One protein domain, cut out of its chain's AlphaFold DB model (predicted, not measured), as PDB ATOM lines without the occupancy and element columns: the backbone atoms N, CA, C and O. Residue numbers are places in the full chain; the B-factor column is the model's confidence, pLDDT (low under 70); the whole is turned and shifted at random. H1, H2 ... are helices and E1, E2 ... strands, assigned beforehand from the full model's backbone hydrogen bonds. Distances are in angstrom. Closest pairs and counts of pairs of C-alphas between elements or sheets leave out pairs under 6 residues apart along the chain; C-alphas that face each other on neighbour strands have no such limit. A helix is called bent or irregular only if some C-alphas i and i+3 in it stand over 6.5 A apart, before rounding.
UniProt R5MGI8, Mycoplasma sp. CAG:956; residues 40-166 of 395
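AT A GLANCE: This is residues 40 to 166 of the 395 residues of a protein of Mycoplasma sp. CAG:956 (UniProt R5MGI8). The short helix H4 is in the middle of a rod-shaped group of crossed helices, between the long helices H3 and H6, with H1 side by side with H6 and H2 packed on H3 and H4. At one end of the rod is a narrow loop holding E1, paired with residues 101 to 102; at the other end is H5, which touches no helix. The printed part has 127 residues with six named helices and one named strand, in the order H1, H2, H3, E1, H4, H5, H6, and the class is mostly helix. It is only just compact, close to loose, with a radius of gyration of the C-alphas of 16.3 A and spans of 56 by 26 by 24 A.

IN THESE COORDINATES: Find C-alpha 40 at (293.237, 216.258, 170.230); from there H1 runs to residue 50. Next come H2, residues 53 to 63, and H3, residues 66 to 85, which is 29.4 A from first to last C-alpha. The strand E1 is residues 94 to 96, with C-alpha 94 at (312.831, 218.358, 172.304). Then look for H4 at residues 106 to 116 and H5 at residues 123 to 131. H6, residues 145 to 166, is the longest helix at 31.2 A and ends at C-alpha 166, (297.069, 211.935, 175.235). H2 and H4 are irregular: C-alphas 55 and 58 are 7.4 A apart, and so are C-alphas 111 and 114.

HOW THE PARTS SIT: Start at H1, which touches H6 at a shallow tilt of 21 degrees, opposite ways; their closest C-alphas, of Lys 40 and Ala 162, are 5.0 A apart. H2 touches H4 about perpendicular, at 86 degrees, with the C-alphas of Cys 56 and Ala 115 closest at 4.4 A. H3 touches H2 with its residues 68 to 72 alone, the closest C-alphas being those of Leu 62 and Gly 68, 4.2 A apart. H3 touches H4 with its residues 76 to 83 alone, at a steep tilt of 48 degrees; the C-alphas of Gln 76 and Ile 113 are closest, at 6.9 A. H4 touches H6 at a steep tilt of 49 degrees, with the C-alphas of Thr 116 and Arg 148 closest at 5.5 A. E1 pairs with no named strand, but its residues 94 to 96 pair antiparallel with residues 101 to 102. In H1, H5 and H6 every O i to N i+4 pair is within hydrogen-bond range; H2 has 5 of 7, H3 14 of 16, and H4 2 of 7 beside 6 of 8 O i to N i+3 pairs.

THE WHOLE: The two C-alphas farthest apart, those of Glu 98 and Gln 131, are 56.5 A apart. The printed part has no cut, and H5 to H6 is the long link, residues 132 to 144. The mean pLDDT of the printed part is 84.4; look for values under 70 at residues 98 to 99 and 119 to 142.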
ATOM      1  N   LYS A  40     292.418 216.495 171.425       90.12
ATOM      2  CA  LYS A  40     293.237 216.258 170.230       90.12
ATOM      3  C   LYS A  40     292.409 216.273 168.941       90.12
ATOM      4  O   LYS A  40     292.826 216.879 167.949       90.12
ATOM      5  N   LYS A  41     291.247 215.610 168.923       92.44
ATOM      6  CA  LYS A  41     290.336 215.593 167.765       92.44
ATOM      7  C   LYS A  41     289.792 216.988 167.464       92.44
ATOM      8  O   LYS A  41     289.780 217.371 166.298       92.44
ATOM      9  N   ALA A  42     289.395 217.746 168.483       92.75
ATOM     10  CA  ALA A  42     288.866 219.099 168.342       92.75
ATOM     11  C   ALA A  42     289.908 220.051 167.739       92.75
ATOM     12  O   ALA A  42     289.621 220.739 166.760       92.75
ATOM     13  N   VAL A  43     291.146 220.034 168.243       93.12
ATOM     14  CA  VAL A  43     292.229 220.862 167.688       93.12
ATOM     15  C   VAL A  43     292.574 220.437 166.258       93.12
ATOM     16  O   VAL A  43     292.724 221.284 165.379       93.12
ATOM     17  N   THR A  44     292.624 219.129 165.984       92.69
ATOM     18  CA  THR A  44     292.855 218.609 164.623       92.69
ATOM     19  C   THR A  44     291.751 219.046 163.657       92.69
ATOM     20  O   THR A  44     292.031 219.422 162.519       92.69
ATOM     21  N   PHE A  45     290.496 219.036 164.107       94.25
ATOM     22  CA  PHE A  45     289.358 219.521 163.335       94.25
ATOM     23  C   PHE A  45     289.470 221.023 163.042       94.25
ATOM     24  O   PHE A  45     289.289 221.430 161.895       94.25
ATOM     25  N   ASN A  46     289.845 221.836 164.032       93.50
ATOM     26  CA  ASN A  46     290.047 223.273 163.848       93.50
ATOM     27  C   ASN A  46     291.195 223.582 162.878       93.50
ATOM     28  O   ASN A  46     291.045 224.447 162.022       93.50
ATOM     29  N   LEU A  47     292.304 222.838 162.944       94.31
ATOM     30  CA  LEU A  47     293.406 222.959 161.982       94.31
ATOM     31  C   LEU A  47     292.985 222.558 160.564       94.31
ATOM     32  O   LEU A  47     293.392 223.200 159.601       94.31
ATOM     33  N   LYS A  48     292.137 221.533 160.417       93.25
ATOM     34  CA  LYS A  48     291.574 221.169 159.111       93.25
ATOM     35  C   LYS A  48     290.688 222.290 158.563       93.25
ATOM     36  O   LYS A  48     290.883 222.703 157.424       93.25
ATOM     37  N   ARG A  49     289.790 222.828 159.396       91.56
ATOM     38  CA  ARG A  49     288.926 223.966 159.053       91.56
ATOM     39  C   ARG A  49     289.736 225.213 158.689       91.56
ATOM     40  O   ARG A  49     289.373 225.973 157.793       91.56
ATOM     41  N   TYR A  50     290.869 225.416 159.361       90.06
ATOM     42  CA  TYR A  50     291.793 226.497 159.041       90.06
ATOM     43  C   TYR A  50     292.237 226.430 157.572       90.06
ATOM     44  O   TYR A  50     292.284 227.464 156.916       90.06
ATOM     45  N   THR A  51     292.453 225.222 157.035       92.31
ATOM     46  CA  THR A  51     292.836 224.958 155.634       92.31
ATOM     47  C   THR A  51     291.676 224.762 154.652       92.31
ATOM     48  O   THR A  51     291.914 224.338 153.523       92.31
ATOM     49  N   ASP A  52     290.433 225.054 155.043       92.19
ATOM     50  CA  ASP A  52     289.286 224.917 154.138       92.19
ATOM     51  C   ASP A  52     289.452 225.753 152.857       92.19
ATOM     52  O   ASP A  52     290.198 226.736 152.801       92.19
ATOM     53  N   GLU A  53     288.734 225.361 151.804       88.75
ATOM     54  CA  GLU A  53     288.883 225.947 150.472       88.75
ATOM     55  C   GLU A  53     288.670 227.466 150.449       88.75
ATOM     56  O   GLU A  53     289.491 228.176 149.866       88.75
ATOM     57  N   GLU A  54     287.642 227.957 151.144       84.69
ATOM     58  CA  GLU A  54     287.372 229.390 151.307       84.69
ATOM     59  C   GLU A  54     288.567 230.125 151.929       84.69
ATOM     60  O   GLU A  54     289.016 231.149 151.417       84.69
ATOM     61  N   ASN A  55     289.172 229.547 152.971       85.94
ATOM     62  CA  ASN A  55     290.318 230.138 153.660       85.94
ATOM     63  C   ASN A  55     291.573 230.225 152.781       85.94
ATOM     64  O   ASN A  55     292.409 231.101 153.008       85.94
ATOM     65  N   CYS A  56     291.701 229.333 151.796       89.44
ATOM     66  CA  CYS A  56     292.824 229.289 150.859       89.44
ATOM     67  C   CYS A  56     292.531 229.998 149.526       89.44
ATOM     68  O   CYS A  56     293.428 230.111 148.687       89.44
ATOM     69  N   LYS A  57     291.295 230.463 149.296       86.06
ATOM     70  CA  LYS A  57     290.833 231.024 148.015       86.06
ATOM     71  C   LYS A  57     291.709 232.183 147.542       86.06
ATOM     72  O   LYS A  57     292.104 232.225 146.378       86.06
ATOM     73  N   TYR A  58     292.060 233.095 148.448       83.06
ATOM     74  CA  TYR A  58     292.890 234.252 148.116       83.06
ATOM     75  C   TYR A  58     294.317 233.852 147.714       83.06
ATOM     76  O   TYR A  58     294.804 234.272 146.665       83.06
ATOM     77  N   ALA A  59     294.959 232.973 148.488       88.62
ATOM     78  CA  ALA A  59     296.265 232.417 148.145       88.62
ATOM     79  C   ALA A  59     296.253 231.706 146.783       88.62
ATOM     80  O   ALA A  59     297.120 231.966 145.950       88.62
ATOM     81  N   LYS A  60     295.239 230.867 146.517       89.50
ATOM     82  CA  LYS A  60     295.058 230.196 145.217       89.50
ATOM     83  C   LYS A  60     294.952 231.205 144.067       89.50
ATOM     84  O   LYS A  60     295.568 231.001 143.024       89.50
ATOM     85  N   LYS A  61     294.215 232.305 144.266       85.19
ATOM     86  CA  LYS A  61     294.091 233.383 143.275       85.19
ATOM     87  C   LYS A  61     295.436 234.059 143.001       85.19
ATOM     88  O   LYS A  61     295.776 234.245 141.839       85.19
ATOM     89  N   LEU A  62     296.216 234.374 144.035       84.12
ATOM     90  CA  LEU A  62     297.546 234.971 143.863       84.12
ATOM     91  C   LEU A  62     298.500 234.055 143.088       84.12
ATOM     92  O   LEU A  62     299.206 234.516 142.204       84.12
ATOM     93  N   ILE A  63     298.496 232.755 143.379       88.62
ATOM     94  CA  ILE A  63     299.379 231.790 142.701       88.62
ATOM     95  C   ILE A  63     299.026 231.649 141.204       88.62
ATOM     96  O   ILE A  63     299.884 231.278 140.403       88.62
ATOM     97  N   SER A  64     297.784 231.964 140.813       87.00
ATOM     98  CA  SER A  64     297.291 231.792 139.438       87.00
ATOM     99  C   SER A  64     297.792 232.824 138.418       87.00
ATOM    100  O   SER A  64     297.593 232.610 137.223       87.00
ATOM    101  N   THR A  65     298.446 233.909 138.848       83.94
ATOM    102  CA  THR A  65     299.007 234.940 137.956       83.94
ATOM    103  C   THR A  65     300.477 235.205 138.269       83.94
ATOM    104  O   THR A  65     300.918 235.048 139.407       83.94
ATOM    105  N   GLU A  66     301.249 235.622 137.266       81.94
ATOM    106  CA  GLU A  66     302.687 235.881 137.414       81.94
ATOM    107  C   GLU A  66     302.954 237.051 138.379       81.94
ATOM    108  O   GLU A  66     303.779 236.938 139.287       81.94
ATOM    109  N   GLU A  67     302.168 238.133 138.296       75.00
ATOM    110  CA  GLU A  67     302.261 239.254 139.240       75.00
ATOM    111  C   GLU A  67     301.821 238.864 140.664       75.00
ATOM    112  O   GLU A  67     302.338 239.387 141.655       75.00
ATOM    113  N   GLY A  68     300.877 237.925 140.794       80.00
ATOM    114  CA  GLY A  68     300.357 237.467 142.081       80.00
ATOM    115  C   GLY A  68     301.331 236.563 142.843       80.00
ATOM    116  O   GLY A  68     301.365 236.606 144.075       80.00
ATOM    117  N   GLN A  69     302.181 235.807 142.142       87.81
ATOM    118  CA  GLN A  69     303.202 234.943 142.751       87.81
ATOM    119  C   GLN A  69     304.273 235.736 143.514       87.81
ATOM    120  O   GLN A  69     304.713 235.309 144.589       87.81
ATOM    121  N   ALA A  70     304.660 236.914 143.011       86.06
ATOM    122  CA  ALA A  70     305.579 237.807 143.715       86.06
ATOM    123  C   ALA A  70     304.967 238.304 145.036       86.06
ATOM    124  O   ALA A  70     305.607 238.230 146.089       86.06
ATOM    125  N   LEU A  71     303.696 238.727 145.006       83.06
ATOM    126  CA  LEU A  71     302.970 239.154 146.203       83.06
ATOM    127  C   LEU A  71     302.766 237.995 147.190       83.06
ATOM    128  O   LEU A  71     302.965 238.171 148.390       83.06
ATOM    129  N   TYR A  72     302.432 236.798 146.706       89.81
ATOM    130  CA  TYR A  72     302.343 235.595 147.536       89.81
ATOM    131  C   TYR A  72     303.661 235.333 148.280       89.81
ATOM    132  O   TYR A  72     303.662 235.157 149.499       89.81
ATOM    133  N   SER A  73     304.784 235.383 147.558       90.94
ATOM    134  CA  SER A  73     306.124 235.172 148.120       90.94
ATOM    135  C   SER A  73     306.470 236.228 149.171       90.94
ATOM    136  O   SER A  73     306.995 235.905 150.237       90.94
ATOM    137  N   GLN A  74     306.114 237.492 148.921       88.50
ATOM    138  CA  GLN A  74     306.263 238.562 149.905       88.50
ATOM    139  C   GLN A  74     305.458 238.267 151.178       88.50
ATOM    140  O   GLN A  74     306.008 238.334 152.276       88.50
ATOM    141  N   ARG A  75     304.177 237.897 151.055       87.75
ATOM    142  CA  ARG A  75     303.323 237.570 152.209       87.75
ATOM    143  C   ARG A  75     303.840 236.377 152.997       87.75
ATOM    144  O   ARG A  75     303.826 236.405 154.224       87.75
ATOM    145  N   GLN A  76     304.327 235.354 152.309       92.38
ATOM    146  CA  GLN A  76     304.948 234.203 152.948       92.38
ATOM    147  C   GLN A  76     306.188 234.612 153.764       92.38
ATOM    148  O   GLN A  76     306.329 234.193 154.912       92.38
ATOM    149  N   ASN A  77     307.037 235.488 153.222       92.31
ATOM    150  CA  ASN A  77     308.190 236.023 153.950       92.31
ATOM    151  C   ASN A  77     307.776 236.852 155.175       92.31
ATOM    152  O   ASN A  77     308.413 236.749 156.220       92.31
ATOM    153  N   GLU A  78     306.697 237.634 155.077       91.38
ATOM    154  CA  GLU A  78     306.142 238.370 156.219       91.38
ATOM    155  C   GLU A  78     305.662 237.423 157.331       91.38
ATOM    156  O   GLU A  78     305.935 237.682 158.505       91.38
ATOM    157  N   ILE A  79     305.009 236.308 156.977       92.62
ATOM    158  CA  ILE A  79     304.602 235.270 157.940       92.62
ATOM    159  C   ILE A  79     305.830 234.676 158.629       92.62
ATOM    160  O   ILE A  79     305.875 234.625 159.856       92.62
ATOM    161  N   TYR A  80     306.845 234.257 157.868       94.06
ATOM    162  CA  TYR A  80     308.054 233.674 158.453       94.06
ATOM    163  C   TYR A  80     308.815 234.662 159.335       94.06
ATOM    164  O   TYR A  80     309.262 234.287 160.416       94.06
ATOM    165  N   ALA A  81     308.923 235.926 158.921       93.81
ATOM    166  CA  ALA A  81     309.528 236.968 159.742       93.81
ATOM    167  C   ALA A  81     308.765 237.157 161.062       93.81
ATOM    168  O   ALA A  81     309.388 237.296 162.115       93.81
ATOM    169  N   TYR A  82     307.430 237.103 161.025       94.25
ATOM    170  CA  TYR A  82     306.605 237.169 162.230       94.25
ATOM    171  C   TYR A  82     306.799 235.956 163.145       94.25
ATOM    172  O   TYR A  82     306.932 236.116 164.355       94.25
ATOM    173  N   LEU A  83     306.862 234.748 162.583       95.44
ATOM    174  CA  LEU A  83     307.116 233.524 163.347       95.44
ATOM    175  C   LEU A  83     308.481 233.560 164.039       95.44
ATOM    176  O   LEU A  83     308.574 233.245 165.222       95.44
ATOM    177  N   VAL A  84     309.524 234.013 163.339       95.06
ATOM    178  CA  VAL A  84     310.855 234.212 163.931       95.06
ATOM    179  C   VAL A  84     310.812 235.270 165.037       95.06
ATOM    180  O   VAL A  84     311.435 235.084 166.075       95.06
ATOM    181  N   HIS A  85     310.053 236.355 164.856       94.75
ATOM    182  CA  HIS A  85     309.852 237.370 165.894       94.75
ATOM    183  C   HIS A  85     309.121 236.833 167.140       94.75
ATOM    184  O   HIS A  85     309.326 237.353 168.233       94.75
ATOM    185  N   LYS A  86     308.292 235.792 166.993       95.50
ATOM    186  CA  LYS A  86     307.634 235.066 168.095       95.50
ATOM    187  C   LYS A  86     308.485 233.920 168.657       95.50
ATOM    188  O   LYS A  86     307.941 233.031 169.304       95.50
ATOM    189  N   ASP A  87     309.788 233.923 168.383       94.88
ATOM    190  CA  ASP A  87     310.748 232.916 168.841       94.88
ATOM    191  C   ASP A  87     310.422 231.478 168.388       94.88
ATOM    192  O   ASP A  87     310.854 230.504 169.008       94.88
ATOM    193  N   ILE A  88     309.690 231.311 167.277       96.12
ATOM    194  CA  ILE A  88     309.433 229.983 166.708       96.12
ATOM    195  C   ILE A  88     310.720 229.458 166.053       96.12
ATOM    196  O   ILE A  88     311.244 230.087 165.123       96.12
ATOM    197  N   PRO A  89     311.246 228.298 166.488       94.25
ATOM    198  CA  PRO A  89     312.521 227.798 166.005       94.25
ATOM    199  C   PRO A  89     312.410 227.232 164.585       94.25
ATOM    200  O   PRO A  89     311.360 226.755 164.146       94.25
ATOM    201  N   LYS A  90     313.533 227.240 163.858       92.00
ATOM    202  CA  LYS A  90     313.617 226.624 162.523       92.00
ATOM    203  C   LYS A  90     313.386 225.117 162.573       92.00
ATOM    204  O   LYS A  90     312.678 224.579 161.730       92.00
ATOM    205  N   GLU A  91     313.968 224.465 163.572       91.75
ATOM    206  CA  GLU A  91     313.854 223.030 163.807       91.75
ATOM    207  C   GLU A  91     313.149 222.760 165.131       91.75
ATOM    208  O   GLU A  91     313.117 223.597 166.032       91.75
ATOM    209  N   LYS A  92     312.578 221.564 165.243       92.31
ATOM    210  CA  LYS A  92     311.894 221.111 166.449       92.31
ATOM    211  C   LYS A  92     312.866 220.973 167.613       92.31
ATOM    212  O   LYS A  92     313.887 220.300 167.496       92.31
ATOM    213  N   ILE A  93     312.500 221.534 168.760       92.31
ATOM    214  CA  ILE A  93     313.253 221.398 170.007       92.31
ATOM    215  C   ILE A  93     312.582 220.320 170.855       92.31
ATOM    216  O   ILE A  93     311.364 220.334 171.011       92.31
ATOM    217  N   LEU A  94     313.355 219.373 171.389       89.44
ATOM    218  CA  LEU A  94     312.831 218.358 172.304       89.44
ATOM    219  C   LEU A  94     312.394 219.026 173.616       89.44
ATOM    220  O   LEU A  94     313.215 219.630 174.302       89.44
ATOM    221  N   ILE A  95     311.111 218.903 173.950       84.38
ATOM    222  CA  ILE A  95     310.511 219.424 175.186       84.38
ATOM    223  C   ILE A  95     310.528 218.345 176.270       84.38
ATOM    224  O   ILE A  95     310.885 218.623 177.411       84.38
ATOM    225  N   ASP A  96     310.171 217.110 175.908       76.81
ATOM    226  CA  ASP A  96     310.112 215.979 176.832       76.81
ATOM    227  C   ASP A  96     310.659 214.708 176.163       76.81
ATOM    228  O   ASP A  96     310.098 214.177 175.199       76.81
ATOM    229  N   ALA A  97     311.781 214.219 176.696       79.50
ATOM    230  CA  ALA A  97     312.464 213.019 176.224       79.50
ATOM    231  C   ALA A  97     311.675 211.731 176.498       79.50
ATOM    232  O   ALA A  97     311.805 210.758 175.756       79.50
ATOM    233  N   GLU A  98     310.842 211.704 177.539       69.44
ATOM    234  CA  GLU A  98     310.077 210.519 177.917       69.44
ATOM    235  C   GLU A  98     308.898 210.239 176.984       69.44
ATOM    236  O   GLU A  98     308.469 209.087 176.852       69.44
ATOM    237  N   THR A  99     308.348 211.285 176.374       69.00
ATOM    238  CA  THR A  99     307.163 211.229 175.504       69.00
ATOM    239  C   THR A  99     307.486 211.548 174.048       69.00
ATOM    240  O   THR A  99     306.603 211.462 173.175       69.00
ATOM    241  N   MET A 100     308.757 211.872 173.776       79.12
ATOM    242  CA  MET A 100     309.233 212.376 172.492       79.12
ATOM    243  C   MET A 100     308.345 213.545 172.040       79.12
ATOM    244  O   MET A 100     307.770 213.529 170.944       79.12
ATOM    245  N   GLU A 101     308.121 214.496 172.950       81.69
ATOM    246  CA  GLU A 101     307.371 215.724 172.695       81.69
ATOM    247  C   GLU A 101     308.327 216.815 172.228       81.69
ATOM    248  O   GLU A 101     309.403 217.005 172.793       81.69
ATOM    249  N   TYR A 102     307.929 217.525 171.180       88.50
ATOM    250  CA  TYR A 102     308.748 218.530 170.525       88.50
ATOM    251  C   TYR A 102     307.974 219.835 170.390       88.50
ATOM    252  O   TYR A 102     306.753 219.815 170.227       88.50
ATOM    253  N   SER A 103     308.695 220.954 170.398       91.44
ATOM    254  CA  SER A 103     308.139 222.268 170.092       91.44
ATOM    255  C   SER A 103     307.568 222.312 168.681       91.44
ATOM    256  O   SER A 103     307.945 221.531 167.800       91.44
ATOM    257  N   ILE A 104     306.697 223.291 168.453       94.88
ATOM    258  CA  ILE A 104     306.400 223.738 167.096       94.88
ATOM    259  C   ILE A 104     307.672 224.316 166.461       94.88
ATOM    260  O   ILE A 104     308.568 224.810 167.149       94.88
ATOM    261  N   SER A 105     307.751 224.213 165.142       95.94
ATOM    262  CA  SER A 105     308.847 224.704 164.310       95.94
ATOM    263  C   SER A 105     308.286 225.370 163.062       95.94
ATOM    264  O   SER A 105     307.123 225.148 162.725       95.94
ATOM    265  N   LEU A 106     309.100 226.139 162.334       94.25
ATOM    266  CA  LEU A 106     308.658 226.784 161.089       94.25
ATOM    267  C   LEU A 106     308.046 225.790 160.083       94.25
ATOM    268  O   LEU A 106     307.055 226.120 159.436       94.25
ATOM    269  N   ALA A 107     308.571 224.562 160.012       93.31
ATOM    270  CA  ALA A 107     308.056 223.512 159.130       93.31
ATOM    271  C   ALA A 107     306.604 223.104 159.454       93.31
ATOM    272  O   ALA A 107     305.849 222.732 158.560       93.31
ATOM    273  N   ASP A 108     306.173 223.206 160.717       94.50
ATOM    274  CA  ASP A 108     304.802 222.857 161.112       94.50
ATOM    275  C   ASP A 108     303.760 223.850 160.566       94.50
ATOM    276  O   ASP A 108     302.575 223.522 160.510       94.50
ATOM    277  N   PHE A 109     304.186 225.043 160.135       95.19
ATOM    278  CA  PHE A 109     303.310 226.072 159.572       95.19
ATOM    279  C   PHE A 109     303.104 225.923 158.063       95.19
ATOM    280  O   PHE A 109     302.091 226.403 157.554       95.19
ATOM    281  N   GLU A 110     304.013 225.251 157.346       92.62
ATOM    282  CA  GLU A 110     304.010 225.160 155.876       92.62
ATOM    283  C   GLU A 110     302.660 224.733 155.274       92.62
ATOM    284  O   GLU A 110     302.177 225.428 154.373       92.62
ATOM    285  N   PRO A 111     301.973 223.686 155.785       94.31
ATOM    286  CA  PRO A 111     300.684 223.260 155.232       94.31
ATOM    287  C   PRO A 111     299.572 224.312 155.371       94.31
ATOM    288  O   PRO A 111     298.554 224.241 154.687       94.31
ATOM    289  N   TYR A 112     299.757 225.284 156.266       95.38
ATOM    290  CA  TYR A 112     298.761 226.273 156.667       95.38
ATOM    291  C   TYR A 112     299.066 227.681 156.133       95.38
ATOM    292  O   TYR A 112     298.238 228.586 156.279       95.38
ATOM    293  N   ILE A 113     300.226 227.891 155.495       93.38
ATOM    294  CA  ILE A 113     300.609 229.184 154.908       93.38
ATOM    295  C   ILE A 113     299.550 229.699 153.919       93.38
ATOM    296  O   ILE A 113     299.125 230.844 154.094       93.38
ATOM    297  N   PRO A 114     299.031 228.898 152.961       93.69
ATOM    298  CA  PRO A 114     298.026 229.391 152.016       93.69
ATOM    299  C   PRO A 114     296.765 229.917 152.708       93.69
ATOM    300  O   PRO A 114     296.202 230.927 152.301       93.69
ATOM    301  N   ALA A 115     296.350 229.265 153.795       91.50
ATOM    302  CA  ALA A 115     295.206 229.689 154.588       91.50
ATOM    303  C   ALA A 115     295.481 230.952 155.415       91.50
ATOM    304  O   ALA A 115     294.552 231.679 155.757       91.50
ATOM    305  N   THR A 116     296.735 231.212 155.773       91.00
ATOM    306  CA  THR A 116     297.131 232.366 156.594       91.00
ATOM    307  C   THR A 116     297.267 233.632 155.758       91.00
ATOM    308  O   THR A 116     297.042 234.733 156.259       91.00
ATOM    309  N   ILE A 117     297.609 233.486 154.475       88.50
ATOM    310  CA  ILE A 117     297.768 234.618 153.572       88.50
ATOM    311  C   ILE A 117     296.439 235.356 153.471       88.50
ATOM    312  O   ILE A 117     295.416 234.842 153.008       88.50
ATOM    313  N   ARG A 118     296.476 236.593 153.952       80.19
ATOM    314  CA  ARG A 118     295.381 237.535 153.859       80.19
ATOM    315  C   ARG A 118     295.788 238.684 152.976       80.19
ATOM    316  O   ARG A 118     296.972 239.025 152.890       80.19
ATOM    317  N   PRO A 119     294.801 239.262 152.301       66.50
ATOM    318  CA  PRO A 119     295.098 240.251 151.311       66.50
ATOM    319  C   PRO A 119     295.633 241.543 151.950       66.50
ATOM    320  O   PRO A 119     296.445 242.192 151.290       66.50
ATOM    321  N   TYR A 120     295.336 241.849 153.232       64.31
ATOM    322  CA  TYR A 120     295.614 243.181 153.798       64.31
ATOM    323  C   TYR A 120     296.088 243.239 155.254       64.31
ATOM    324  O   TYR A 120     295.591 242.530 156.129       64.31
ATOM    325  N   ARG A 121     297.014 244.172 155.519       56.50
ATOM    326  CA  ARG A 121     297.354 244.657 156.870       56.50
ATOM    327  C   ARG A 121     296.387 245.739 157.355       56.50
ATOM    328  O   ARG A 121     296.235 245.917 158.560       56.50
ATOM    329  N   ASN A 122     295.782 246.492 156.428       56.81
ATOM    330  CA  ASN A 122     294.851 247.586 156.707       56.81
ATOM    331  C   ASN A 122     293.957 247.925 155.494       56.81
ATOM    332  O   ASN A 122     294.181 247.479 154.371       56.81
ATOM    333  N   LYS A 123     292.932 248.744 155.737       63.44
ATOM    334  CA  LYS A 123     291.928 249.177 154.751       63.44
ATOM    335  C   LYS A 123     292.501 249.864 153.480       63.44
ATOM    336  O   LYS A 123     292.048 249.493 152.399       63.44
ATOM    337  N   PRO A 124     293.527 250.741 153.559       66.69
ATOM    338  CA  PRO A 124     294.171 251.339 152.380       66.69
ATOM    339  C   PRO A 124     294.688 250.340 151.342       66.69
ATOM    340  O   PRO A 124     294.523 250.526 150.138       66.69
ATOM    341  N   GLU A 125     295.301 249.255 151.806       66.88
ATOM    342  CA  GLU A 125     295.860 248.228 150.930       66.88
ATOM    343  C   GLU A 125     294.742 247.460 150.190       66.88
ATOM    344  O   GLU A 125     294.887 247.133 149.007       66.88
ATOM    345  N   LEU A 126     293.577 247.269 150.839       66.81
ATOM    346  CA  LEU A 126     292.363 246.719 150.212       66.81
ATOM    347  C   LEU A 126     291.852 247.621 149.096       66.81
ATOM    348  O   LEU A 126     291.481 247.152 148.018       66.81
ATOM    349  N   GLU A 127     291.804 248.918 149.363       66.38
ATOM    350  CA  GLU A 127     291.269 249.911 148.436       66.38
ATOM    351  C   GLU A 127     292.150 250.039 147.188       66.38
ATOM    352  O   GLU A 127     291.624 250.082 146.074       66.38
ATOM    353  N   GLN A 128     293.473 249.966 147.344       68.44
ATOM    354  CA  GLN A 128     294.416 249.958 146.225       68.44
ATOM    355  C   GLN A 128     294.277 248.702 145.349       68.44
ATOM    356  O   GLN A 128     294.284 248.781 144.122       68.44
ATOM    357  N   ALA A 129     294.079 247.529 145.951       63.12
ATOM    358  CA  ALA A 129     293.865 246.300 145.192       63.12
ATOM    359  C   ALA A 129     292.521 246.278 144.440       63.12
ATOM    360  O   ALA A 129     292.448 245.733 143.336       63.12
ATOM    361  N   ARG A 130     291.467 246.898 144.995       66.56
ATOM    362  CA  ARG A 130     290.196 247.110 144.277       66.56
ATOM    363  C   ARG A 130     290.382 248.009 143.059       66.56
ATOM    364  O   ARG A 130     289.849 247.694 142.001       66.56
ATOM    365  N   GLN A 131     291.160 249.084 143.189       69.44
ATOM    366  CA  GLN A 131     291.477 249.979 142.070       69.44
ATOM    367  C   GLN A 131     292.252 249.266 140.955       69.44
ATOM    368  O   GLN A 131     292.020 249.537 139.782       69.44
ATOM    369  N   ASN A 132     293.097 248.298 141.313       67.44
ATOM    370  CA  ASN A 132     293.850 247.483 140.358       67.44
ATOM    371  C   ASN A 132     293.030 246.323 139.749       67.44
ATOM    372  O   ASN A 132     293.600 245.455 139.093       67.44
ATOM    373  N   GLY A 133     291.712 246.257 139.990       62.81
ATOM    374  CA  GLY A 133     290.829 245.219 139.439       62.81
ATOM    375  C   GLY A 133     291.034 243.822 140.036       62.81
ATOM    376  O   GLY A 133     290.463 242.843 139.560       62.81
ATOM    377  N   LEU A 134     291.830 243.700 141.101       58.09
ATOM    378  CA  LEU A 134     292.204 242.402 141.661       58.09
ATOM    379  C   LEU A 134     291.082 241.766 142.494       58.09
ATOM    380  O   LEU A 134     291.159 240.569 142.760       58.09
ATOM    381  N   LEU A 135     290.053 242.512 142.918       57.25
ATOM    382  CA  LEU A 135     289.014 242.049 143.857       57.25
ATOM    383  C   LEU A 135     287.651 242.749 143.676       57.25
ATOM    384  O   LEU A 135     287.151 243.406 144.595       57.25
ATOM    385  N   GLU A 136     287.015 242.613 142.514       56.72
ATOM    386  CA  GLU A 136     285.605 243.009 142.394       56.72
ATOM    387  C   GLU A 136     284.724 242.198 143.366       56.72
ATOM    388  O   GLU A 136     284.715 240.969 143.338       56.72
ATOM    389  N   GLY A 137     283.985 242.893 144.240       58.88
ATOM    390  CA  GLY A 137     282.934 242.306 145.088       58.88
ATOM    391  C   GLY A 137     283.346 241.770 146.469       58.88
ATOM    392  O   GLY A 137     282.463 241.430 147.255       58.88
ATOM    393  N   GLU A 138     284.636 241.732 146.816       58.84
ATOM    394  CA  GLU A 138     285.095 241.179 148.106       58.84
ATOM    395  C   GLU A 138     284.954 242.192 149.265       58.84
ATOM    396  O   GLU A 138     285.225 243.391 149.109       58.84
ATOM    397  N   LYS A 139     284.506 241.729 150.443       61.12
ATOM    398  CA  LYS A 139     284.282 242.563 151.645       61.12
ATOM    399  C   LYS A 139     285.590 242.802 152.415       61.12
ATOM    400  O   LYS A 139     286.550 242.059 152.269       61.12
ATOM    401  N   TYR A 140     285.631 243.860 153.230       62.00
ATOM    402  CA  TYR A 140     286.733 244.050 154.181       62.00
ATOM    403  C   TYR A 140     286.616 243.001 155.292       62.00
ATOM    404  O   TYR A 140     285.570 242.922 155.937       62.00
ATOM    405  N   GLU A 141     287.673 242.220 155.498       63.06
ATOM    406  CA  GLU A 141     287.818 241.329 156.649       63.06
ATOM    407  C   GLU A 141     288.655 242.035 157.719       63.06
ATOM    408  O   GLU A 141     289.716 242.583 157.422       63.06
ATOM    409  N   GLU A 142     288.187 242.023 158.969       66.06
ATOM    410  CA  GLU A 142     288.982 242.510 160.108       66.06
ATOM    411  C   GLU A 142     290.182 241.596 160.399       66.06
ATOM    412  O   GLU A 142     291.163 242.023 161.008       66.06
ATOM    413  N   GLU A 143     290.113 240.342 159.949       73.75
ATOM    414  CA  GLU A 143     291.157 239.351 160.147       73.75
ATOM    415  C   GLU A 143     292.359 239.641 159.230       73.75
ATOM    416  O   GLU A 143     292.323 239.466 158.012       73.75
ATOM    417  N   THR A 144     293.458 240.088 159.834       80.88
ATOM    418  CA  THR A 144     294.728 240.339 159.149       80.88
ATOM    419  C   THR A 144     295.565 239.064 159.051       80.88
ATOM    420  O   THR A 144     295.330 238.072 159.743       80.88
ATOM    421  N   LEU A 145     296.625 239.105 158.244       85.25
ATOM    422  CA  LEU A 145     297.635 238.043 158.214       85.25
ATOM    423  C   LEU A 145     298.238 237.793 159.608       85.25
ATOM    424  O   LEU A 145     298.468 236.640 159.963       85.25
ATOM    425  N   ILE A 146     298.437 238.853 160.405       85.62
ATOM    426  CA  ILE A 146     298.973 238.761 161.771       85.62
ATOM    427  C   ILE A 146     297.985 238.040 162.701       85.62
ATOM    428  O   ILE A 146     298.362 237.090 163.379       85.62
ATOM    429  N   SER A 147     296.706 238.422 162.705       86.81
ATOM    430  CA  SER A 147     295.716 237.750 163.563       86.81
ATOM    431  C   SER A 147     295.496 236.286 163.158       86.81
ATOM    432  O   SER A 147     295.298 235.424 164.018       86.81
ATOM    433  N   ARG A 148     295.593 235.975 161.855       89.00
ATOM    434  CA  ARG A 148     295.566 234.595 161.344       89.00
ATOM    435  C   ARG A 148     296.744 233.782 161.867       89.00
ATOM    436  O   ARG A 148     296.537 232.704 162.421       89.00
ATOM    437  N   ILE A 149     297.970 234.295 161.730       92.31
ATOM    438  CA  ILE A 149     299.157 233.564 162.187       92.31
ATOM    439  C   ILE A 149     299.166 233.401 163.710       92.31
ATOM    440  O   ILE A 149     299.539 232.336 164.183       92.31
ATOM    441  N   GLU A 150     298.675 234.372 164.486       93.19
ATOM    442  CA  GLU A 150     298.509 234.217 165.941       93.19
ATOM    443  C   GLU A 150     297.502 233.122 166.306       93.19
ATOM    444  O   GLU A 150     297.763 232.303 167.188       93.19
ATOM    445  N   THR A 151     296.384 233.053 165.580       93.19
ATOM    446  CA  THR A 151     295.411 231.963 165.729       93.19
ATOM    447  C   THR A 151     296.054 230.612 165.417       93.19
ATOM    448  O   THR A 151     295.865 229.647 166.156       93.19
ATOM    449  N   LEU A 152     296.851 230.535 164.349       94.94
ATOM    450  CA  LEU A 152     297.543 229.312 163.956       94.94
ATOM    451  C   LEU A 152     298.623 228.892 164.962       94.94
ATOM    452  O   LEU A 152     298.694 227.706 165.282       94.94
ATOM    453  N   ILE A 153     299.415 229.833 165.494       95.75
ATOM    454  CA  ILE A 153     300.370 229.574 166.587       95.75
ATOM    455  C   ILE A 153     299.618 228.932 167.755       95.75
ATOM    456  O   ILE A 153     299.959 227.823 168.163       95.75
ATOM    457  N   SER A 154     298.529 229.561 168.212       95.12
ATOM    458  CA  SER A 154     297.710 229.041 169.311       95.12
ATOM    459  C   SER A 154     297.169 227.634 169.027       95.12
ATOM    460  O   SER A 154     297.234 226.759 169.889       95.12
ATOM    461  N   LEU A 155     296.669 227.369 167.814       95.44
ATOM    462  CA  LEU A 155     296.162 226.047 167.431       95.44
ATOM    463  C   LEU A 155     297.264 224.978 167.390       95.44
ATOM    464  O   LEU A 155     297.033 223.848 167.823       95.44
ATOM    465  N   LEU A 156     298.452 225.303 166.878       95.00
ATOM    466  CA  LEU A 156     299.571 224.361 166.821       95.00
ATOM    467  C   LEU A 156     300.154 224.087 168.214       95.00
ATOM    468  O   LEU A 156     300.434 222.931 168.529       95.00
ATOM    469  N   GLU A 157     300.250 225.096 169.082       93.00
ATOM    470  CA  GLU A 157     300.618 224.918 170.495       93.00
ATOM    471  C   GLU A 157     299.602 224.042 171.236       93.00
ATOM    472  O   GLU A 157     299.973 223.087 171.926       93.00
ATOM    473  N   GLN A 158     298.303 224.302 171.043       92.75
ATOM    474  CA  GLN A 158     297.233 223.458 171.579       92.75
ATOM    475  C   GLN A 158     297.341 222.019 171.070       92.75
ATOM    476  O   GLN A 158     297.110 221.083 171.834       92.75
ATOM    477  N   LYS A 159     297.723 221.823 169.802       92.50
ATOM    478  CA  LYS A 159     297.905 220.488 169.221       92.50
ATOM    479  C   LYS A 159     299.055 219.750 169.892       92.50
ATOM    480  O   LYS A 159     298.864 218.596 170.266       92.50
ATOM    481  N   VAL A 160     300.217 220.391 170.048       89.44
ATOM    482  CA  VAL A 160     301.378 219.798 170.736       89.44
ATOM    483  C   VAL A 160     300.985 219.382 172.151       89.44
ATOM    484  O   VAL A 160     301.150 218.217 172.509       89.44
ATOM    485  N   LYS A 161     300.336 220.281 172.898       87.94
ATOM    486  CA  LYS A 161     299.872 220.008 174.260       87.94
ATOM    487  C   LYS A 161     298.861 218.857 174.328       87.94
ATOM    488  O   LYS A 161     299.000 217.973 175.170       87.94
ATOM    489  N   ALA A 162     297.858 218.837 173.448       88.25
ATOM    490  CA  ALA A 162     296.852 217.771 173.410       88.25
ATOM    491  C   ALA A 162     297.466 216.415 173.010       88.25
ATOM    492  O   ALA A 162     297.116 215.376 173.575       88.25
ATOM    493  N   ASP A 163     298.419 216.417 172.071       87.12
ATOM    494  CA  ASP A 163     299.186 215.233 171.680       87.12
ATOM    495  C   ASP A 163     300.022 214.698 172.858       87.12
ATOM    496  O   ASP A 163     299.977 213.495 173.143       87.12
ATOM    497  N   GLY A 164     300.737 215.579 173.564       85.12
ATOM    498  CA  GLY A 164     301.509 215.261 174.765       85.12
ATOM    499  C   GLY A 164     300.634 214.696 175.882       85.12
ATOM    500  O   GLY A 164     300.911 213.621 176.415       85.12
ATOM    501  N   GLN A 165     299.506 215.344 176.178       84.56
ATOM    502  CA  GLN A 165     298.549 214.905 177.198       84.56
ATOM    503  C   GLN A 165     297.952 213.525 176.892       84.56
ATOM    504  O   GLN A 165     297.854 212.689 177.794       84.56
ATOM    505  N   ALA A 166     297.587 213.245 175.636       85.50
ATOM    506  CA  ALA A 166     297.069 211.935 175.235       85.50
ATOM    507  C   ALA A 166     298.135 210.832 175.363       85.50
ATOM    508  O   ALA A 166     297.848 209.750 175.883       85.50
TER     509      ALA A 166